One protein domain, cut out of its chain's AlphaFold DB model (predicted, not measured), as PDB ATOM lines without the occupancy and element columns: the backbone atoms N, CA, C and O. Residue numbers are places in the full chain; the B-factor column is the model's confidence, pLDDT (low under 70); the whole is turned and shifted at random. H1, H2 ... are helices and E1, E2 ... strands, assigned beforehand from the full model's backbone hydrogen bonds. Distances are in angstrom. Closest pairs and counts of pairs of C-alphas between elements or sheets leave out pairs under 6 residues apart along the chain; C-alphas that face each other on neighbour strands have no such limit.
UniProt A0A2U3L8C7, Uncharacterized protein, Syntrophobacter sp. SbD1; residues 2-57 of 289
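AT A GLANCE: This is residues 2 to 57 of the 289 residues of an uncharacterized protein of Syntrophobacter sp. SbD1 (UniProt A0A2U3L8C7). Two separate helices, H1 and H2, stand at opposite ends of an open, elongated model, joined by a long loop and a small strand hairpin, E1 and E2. Residues 2 to 14 of H1 stick out as an arm at one end. The printed part has 56 residues, in the order H1, E1, E2, H2; the two-stranded sheet is antiparallel and the class mostly helix. It is loose, with a radius of gyration of the C-alphas of 14.1 A, and spans 42 by 27 by 19 A.

HOW THE PARTS SIT: H1, residues 2 to 16, and H2, residues 41 to 55, are apart. E1, residues 29 to 31, and E2, residues 34 to 36, form a hairpin, with N 36 and O 29 2.8 A apart, within hydrogen-bond range. In H1 and H2 every O i to N i+4 pair is within range.

IN THESE COORDINATES: H1 runs 20.3 A from C-alpha 2 at (44.895, 8.556, -66.713). E1 measures 7.0 A and E2 6.3 A. H2 runs 20.9 A to C-alpha 55 at (28.669, 34.972, -46.523).

THE WHOLE: The C-alphas farthest apart, of Glu 3 and His 57, are 42.4 A apart. The printed part has no cut. The link from H1 to E1 is long. Residues 2 to 27 have pLDDT under 70.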
ATOM      1  N   ASP A   2      46.350   8.407 -66.909       54.94
ATOM      2  CA  ASP A   2      44.895   8.556 -66.713       54.94
ATOM      3  C   ASP A   2      44.276   7.610 -65.667       54.94
ATOM      4  O   ASP A   2      43.426   8.037 -64.889       54.94
ATOM      5  N   GLU A   3      44.749   6.362 -65.552       46.75
ATOM      6  CA  GLU A   3      44.261   5.428 -64.517       46.75
ATOM      7  C   GLU A   3      44.607   5.871 -63.090       46.75
ATOM      8  O   GLU A   3      43.806   5.691 -62.176       46.75
ATOM      9  N   LEU A   4      45.777   6.487 -62.886       50.53
ATOM     10  CA  LEU A   4      46.192   6.965 -61.564       50.53
ATOM     11  C   LEU A   4      45.378   8.190 -61.139       50.53
ATOM     12  O   LEU A   4      45.004   8.293 -59.975       50.53
ATOM     13  N   SER A   5      45.082   9.087 -62.084       53.66
ATOM     14  CA  SER A   5      44.265  10.277 -61.832       53.66
ATOM     15  C   SER A   5      42.812   9.898 -61.550       53.66
ATOM     16  O   SER A   5      42.240  10.368 -60.572       53.66
ATOM     17  N   SER A   6      42.251   8.959 -62.321       52.75
ATOM     18  CA  SER A   6      40.907   8.424 -62.082       52.75
ATOM     19  C   SER A   6      40.810   7.692 -60.738       52.75
ATOM     20  O   SER A   6      39.862   7.906 -59.987       52.75
ATOM     21  N   ASN A   7      41.826   6.906 -60.362       56.38
ATOM     22  CA  ASN A   7      41.874   6.242 -59.058       56.38
ATOM     23  C   ASN A   7      42.004   7.245 -57.895       56.38
ATOM     24  O   ASN A   7      41.374   7.066 -56.851       56.38
ATOM     25  N   LEU A   8      42.776   8.324 -58.074       51.56
ATOM     26  CA  LEU A   8      42.916   9.388 -57.080       51.56
ATOM     27  C   LEU A   8      41.621  10.193 -56.929       51.56
ATOM     28  O   LEU A   8      41.222  10.467 -55.805       51.56
ATOM     29  N   GLU A   9      40.935  10.519 -58.026       57.41
ATOM     30  CA  GLU A   9      39.624  11.180 -58.016       57.41
ATOM     31  C   GLU A   9      38.544  10.290 -57.397       57.41
ATOM     32  O   GLU A   9      37.708  10.768 -56.633       57.41
ATOM     33  N   GLN A  10      38.583   8.981 -57.650       54.03
ATOM     34  CA  GLN A  10      37.654   8.017 -57.062       54.03
ATOM     35  C   GLN A  10      37.911   7.828 -55.555       54.03
ATOM     36  O   GLN A  10      36.977   7.733 -54.760       54.03
ATOM     37  N   ARG A  11      39.178   7.860 -55.122       54.62
ATOM     38  CA  ARG A  11      39.535   7.860 -53.695       54.62
ATOM     39  C   ARG A  11      39.205   9.193 -53.027       54.62
ATOM     40  O   ARG A  11      38.589   9.182 -51.969       54.62
ATOM     41  N   LEU A  12      39.542  10.331 -53.630       54.44
ATOM     42  CA  LEU A  12      39.186  11.659 -53.122       54.44
ATOM     43  C   LEU A  12      37.674  11.829 -53.035       54.44
ATOM     44  O   LEU A  12      37.194  12.301 -52.015       54.44
ATOM     45  N   SER A  13      36.914  11.380 -54.034       54.44
ATOM     46  CA  SER A  13      35.452  11.371 -53.963       54.44
ATOM     47  C   SER A  13      34.957  10.466 -52.840       54.44
ATOM     48  O   SER A  13      34.102  10.917 -52.098       54.44
ATOM     49  N   SER A  14      35.554   9.290 -52.597       51.75
ATOM     50  CA  SER A  14      35.229   8.472 -51.412       51.75
ATOM     51  C   SER A  14      35.547   9.158 -50.071       51.75
ATOM     52  O   SER A  14      34.865   8.913 -49.085       51.75
ATOM     53  N   PHE A  15      36.533  10.065 -50.023       51.53
ATOM     54  CA  PHE A  15      36.811  10.901 -48.843       51.53
ATOM     55  C   PHE A  15      35.906  12.138 -48.749       51.53
ATOM     56  O   PHE A  15      35.694  12.660 -47.658       51.53
ATOM     57  N   LEU A  16      35.404  12.623 -49.886       52.22
ATOM     58  CA  LEU A  16      34.544  13.803 -50.008       52.22
ATOM     59  C   LEU A  16      33.054  13.449 -50.001       52.22
ATOM     60  O   LEU A  16      32.214  14.350 -49.947       52.22
ATOM     61  N   VAL A  17      32.706  12.158 -50.054       51.09
ATOM     62  CA  VAL A  17      31.342  11.695 -49.823       51.09
ATOM     63  C   VAL A  17      31.019  12.030 -48.369       51.09
ATOM     64  O   VAL A  17      31.438  11.353 -47.435       51.09
ATOM     65  N   PHE A  18      30.253  13.108 -48.202       54.50
ATOM     66  CA  PHE A  18      29.710  13.617 -46.938       54.50
ATOM     67  C   PHE A  18      29.040  12.538 -46.063       54.50
ATOM     68  O   PHE A  18      28.799  12.778 -44.882       54.50
ATOM     69  N   GLU A  19      28.716  11.372 -46.627       50.22
ATOM     70  CA  GLU A  19      28.097  10.244 -45.927       50.22
ATOM     71  C   GLU A  19      29.107   9.395 -45.131       50.22
ATOM     72  O   GLU A  19      28.769   8.954 -44.035       50.22
ATOM     73  N   ASP A  20      30.358   9.260 -45.588       46.81
ATOM     74  CA  ASP A  20      31.366   8.397 -44.940       46.81
ATOM     75  C   ASP A  20      32.190   9.118 -43.859       46.81
ATOM     76  O   ASP A  20      32.740   8.482 -42.958       46.81
ATOM     77  N   ALA A  21      32.233  10.455 -43.875       49.72
ATOM     78  CA  ALA A  21      32.915  11.245 -42.840       49.72
ATOM     79  C   ALA A  21      32.253  11.130 -41.449       49.72
ATOM     80  O   ALA A  21      32.861  11.472 -40.436       49.72
ATOM     81  N   ILE A  22      31.008  10.648 -41.398       50.41
ATOM     82  CA  ILE A  22      30.213  10.518 -40.171       50.41
ATOM     83  C   ILE A  22      30.281   9.082 -39.629       50.41
ATOM     84  O   ILE A  22      30.184   8.866 -38.422       50.41
ATOM     85  N   ILE A  23      30.527   8.090 -40.491       46.56
ATOM     86  CA  ILE A  23      30.569   6.676 -40.111       46.56
ATOM     87  C   ILE A  23      32.031   6.212 -40.057       46.56
ATOM     88  O   ILE A  23      32.589   5.642 -40.987       46.56
ATOM     89  N   GLY A  24      32.672   6.449 -38.910       48.41
ATOM     90  CA  GLY A  24      33.854   5.684 -38.488       48.41
ATOM     91  C   GLY A  24      35.233   6.216 -38.894       48.41
ATOM     92  O   GLY A  24      36.234   5.674 -38.424       48.41
ATOM     93  N   ARG A  25      35.341   7.301 -39.671       51.22
ATOM     94  CA  ARG A  25      36.608   8.034 -39.859       51.22
ATOM     95  C   ARG A  25      36.417   9.505 -39.504       51.22
ATOM     96  O   ARG A  25      35.868  10.264 -40.289       51.22
ATOM     97  N   ARG A  26      36.884   9.892 -38.308       55.69
ATOM     98  CA  ARG A  26      36.814  11.260 -37.761       55.69
ATOM     99  C   ARG A  26      37.622  12.236 -38.625       55.69
ATOM    100  O   ARG A  26      38.793  12.493 -38.353       55.69
ATOM    101  N   GLY A  27      37.005  12.763 -39.678       67.25
ATOM    102  CA  GLY A  27      37.478  13.986 -40.314       67.25
ATOM    103  C   GLY A  27      37.387  15.131 -39.304       67.25
ATOM    104  O   GLY A  27      36.375  15.267 -38.621       67.25
ATOM    105  N   ARG A  28      38.452  15.927 -39.175       76.19
ATOM    106  CA  ARG A  28      38.410  17.177 -38.405       76.19
ATOM    107  C   ARG A  28      37.903  18.283 -39.315       76.19
ATOM    108  O   ARG A  28      38.426  18.457 -40.415       76.19
ATOM    109  N   TRP A  29      36.896  19.012 -38.857       81.75
ATOM    110  CA  TRP A  29      36.295  20.113 -39.598       81.75
ATOM    111  C   TRP A  29      36.908  21.426 -39.134       81.75
ATOM    112  O   TRP A  29      37.072  21.636 -37.938       81.75
ATOM    113  N   PHE A  30      37.240  22.314 -40.069       85.06
ATOM    114  CA  PHE A  30      37.808  23.622 -39.757       85.06
ATOM    115  C   PHE A  30      37.035  24.726 -40.474       85.06
ATOM    116  O   PHE A  30      36.678  24.578 -41.644       85.06
ATOM    117  N   TYR A  31      36.824  25.850 -39.795       87.19
ATOM    118  CA  TYR A  31      36.293  27.080 -40.377       87.19
ATOM    119  C   TYR A  31      37.064  28.280 -39.829       87.19
ATOM    120  O   TYR A  31      37.257  28.385 -38.622       87.19
ATOM    121  N   GLU A  32      37.552  29.156 -40.714       88.19
ATOM    122  CA  GLU A  32      38.396  30.309 -40.342       88.19
ATOM    123  C   GLU A  32      39.551  29.909 -39.389       88.19
ATOM    124  O   GLU A  32      39.847  30.600 -38.419       88.19
ATOM    125  N   SER A  33      40.202  28.769 -39.656       88.75
ATOM    126  CA  SER A  33      41.286  28.171 -38.844       88.75
ATOM    127  C   SER A  33      40.898  27.661 -37.446       88.75
ATOM    128  O   SER A  33      41.779  27.280 -36.679       88.75
ATOM    129  N   HIS A  34      39.607  27.593 -37.118       87.56
ATOM    130  CA  HIS A  34      39.106  27.025 -35.865       87.56
ATOM    131  C   HIS A  34      38.523  25.634 -36.109       87.56
ATOM    132  O   HIS A  34      37.766  25.440 -37.061       87.56
ATOM    133  N   GLU A  35      38.877  24.673 -35.254       87.69
ATOM    134  CA  GLU A  35      38.287  23.334 -35.288       87.69
ATOM    135  C   GLU A  35      36.815  23.404 -34.858       87.69
ATOM    136  O   GLU A  35      36.471  24.049 -33.865       87.69
ATOM    137  N   LEU A  36      35.942  22.777 -35.640       85.56
ATOM    138  CA  LEU A  36      34.508  22.718 -35.404       85.56
ATOM    139  C   LEU A  36      34.143  21.368 -34.789       85.56
ATOM    140  O   LEU A  36      34.495  20.320 -35.333       85.56
ATOM    141  N   ASP A  37      33.369  21.403 -33.706       83.81
ATOM    142  CA  ASP A  37      32.737  20.206 -33.160       83.81
ATOM    143  C   ASP A  37      31.496  19.859 -33.991       83.81
ATOM    144  O   ASP A  37      30.483  20.563 -33.973       83.81
ATOM    145  N   VAL A  38      31.608  18.797 -34.784       83.50
ATOM    146  CA  VAL A  38      30.573  18.340 -35.714       83.50
ATOM    147  C   VAL A  38      30.300  16.863 -35.425       83.50
ATOM    148  O   VAL A  38      30.869  15.988 -36.083       83.50
ATOM    149  N   PRO A  39      29.460  16.561 -34.418       78.44
ATOM    150  CA  PRO A  39      29.210  15.185 -33.995       78.44
ATOM    151  C   PRO A  39      28.384  14.385 -35.009       78.44
ATOM    152  O   PRO A  39      28.481  13.160 -35.048       78.44
ATOM    153  N   ASP A  40      27.562  15.055 -35.825       77.44
ATOM    154  CA  ASP A  40      26.661  14.417 -36.782       77.44
ATOM    155  C   ASP A  40      26.382  15.284 -38.029       77.44
ATOM    156  O   ASP A  40      26.823  16.432 -38.161       77.44
ATOM    157  N   ARG A  41      25.597  14.728 -38.964       77.31
ATOM    158  CA  ARG A  41      25.187  15.403 -40.210       77.31
ATOM    159  C   ARG A  41      24.376  16.669 -39.943       77.31
ATOM    160  O   ARG A  41      24.402  17.599 -40.746       77.31
ATOM    161  N   LYS A  42      23.609  16.691 -38.853       82.69
ATOM    162  CA  LYS A  42      22.709  17.793 -38.518       82.69
ATOM    163  C   LYS A  42      23.514  19.006 -38.058       82.69
ATOM    164  O   LYS A  42      23.275  20.093 -38.576       82.69
ATOM    165  N   ALA A  43      24.486  18.808 -37.171       84.50
ATOM    166  CA  ALA A  43      25.419  19.834 -36.726       84.50
ATOM    167  C   ALA A  43      26.220  20.407 -37.903       84.50
ATOM    168  O   ALA A  43      26.360  21.623 -38.020       84.50
ATOM    169  N   LEU A  44      26.660  19.548 -38.832       83.88
ATOM    170  CA  LEU A  44      27.357  19.987 -40.043       83.88
ATOM    171  C   LEU A  44      26.477  20.893 -40.903       83.88
ATOM    172  O   LEU A  44      26.885  21.993 -41.268       83.88
ATOM    173  N   ASN A  45      25.259  20.442 -41.208       85.19
ATOM    174  CA  ASN A  45      24.314  21.210 -42.012       85.19
ATOM    175  C   ASN A  45      23.965  22.543 -41.347       85.19
ATOM    176  O   ASN A  45      23.945  23.560 -42.030       85.19
ATOM    177  N   GLN A  46      23.749  22.557 -40.030       88.75
ATOM    178  CA  GLN A  46      23.489  23.787 -39.288       88.75
ATOM    179  C   GLN A  46      24.666  24.761 -39.402       88.75
ATOM    180  O   GLN A  46      24.461  25.933 -39.709       88.75
ATOM    181  N   LYS A  47      25.903  24.272 -39.247       89.50
ATOM    182  CA  LYS A  47      27.092  25.112 -39.394       89.50
ATOM    183  C   LYS A  47      27.256  25.645 -40.817       89.50
ATOM    184  O   LYS A  47      27.586  26.812 -40.995       89.50
ATOM    185  N   LEU A  48      26.995  24.819 -41.830       89.81
ATOM    186  CA  LEU A  48      27.007  25.251 -43.229       89.81
ATOM    187  C   LEU A  48      25.941  26.314 -43.502       89.81
ATOM    188  O   LEU A  48      26.235  27.286 -44.190       89.81
ATOM    189  N   THR A  49      24.737  26.168 -42.943       90.06
ATOM    190  CA  THR A  49      23.690  27.193 -43.021       90.06
ATOM    191  C   THR A  49      24.158  28.502 -42.394       90.06
ATOM    192  O   THR A  49      24.121  29.518 -43.074       90.06
ATOM    193  N   GLU A  50      24.704  28.483 -41.175       93.69
ATOM    194  CA  GLU A  50      25.238  29.688 -40.516       93.69
ATOM    195  C   GLU A  50      26.326  30.384 -41.353       93.69
ATOM    196  O   GLU A  50      26.340  31.609 -41.486       93.69
ATOM    197  N   ILE A  51      27.246  29.607 -41.934       93.31
ATOM    198  CA  ILE A  51      28.319  30.128 -42.787       93.31
ATOM    199  C   ILE A  51      27.737  30.745 -44.065       93.31
ATOM    200  O   ILE A  51      28.130  31.847 -44.447       93.31
ATOM    201  N   CYS A  52      26.795  30.062 -44.717       92.31
ATOM    202  CA  CYS A  52      26.123  30.561 -45.912       92.31
ATOM    203  C   CYS A  52      25.317  31.829 -45.622       92.31
ATOM    204  O   CYS A  52      25.422  32.780 -46.390       92.31
ATOM    205  N   ASP A  53      24.585  31.882 -44.510       94.00
ATOM    206  CA  ASP A  53      23.810  33.053 -44.101       94.00
ATOM    207  C   ASP A  53      24.726  34.251 -43.809       94.00
ATOM    208  O   ASP A  53      24.378  35.381 -44.138       94.00
ATOM    209  N   LYS A  54      25.934  34.025 -43.269       95.38
ATOM    210  CA  LYS A  54      26.955  35.072 -43.070       95.38
ATOM    211  C   LYS A  54      27.532  35.567 -44.404       95.38
ATOM    212  O   LYS A  54      27.581  36.775 -44.656       95.38
ATOM    213  N   ILE A  55      27.988  34.647 -45.258       95.88
ATOM    214  CA  ILE A  55      28.669  34.972 -46.523       95.88
ATOM    215  C   ILE A  55      27.685  35.577 -47.533       95.88
ATOM    216  O   ILE A  55      27.986  36.599 -48.146       95.88
ATOM    217  N   TYR A  56      26.498  34.990 -47.666       96.19
ATOM    218  CA  TYR A  56      25.469  35.343 -48.644       96.19
ATOM    219  C   TYR A  56      24.252  36.029 -48.001       96.19
ATOM    220  O   TYR A  56      23.115  35.846 -48.430       96.19
ATOM    221  N   HIS A  57      24.484  36.857 -46.979       96.06
ATOM    222  CA  HIS A  57      23.438  37.574 -46.237       96.06
ATOM    223  C   HIS A  57      22.551  38.492 -47.103       96.06
ATOM    224  O   HIS A  57      21.490  38.928 -46.663       96.06
TER     225      HIS A  57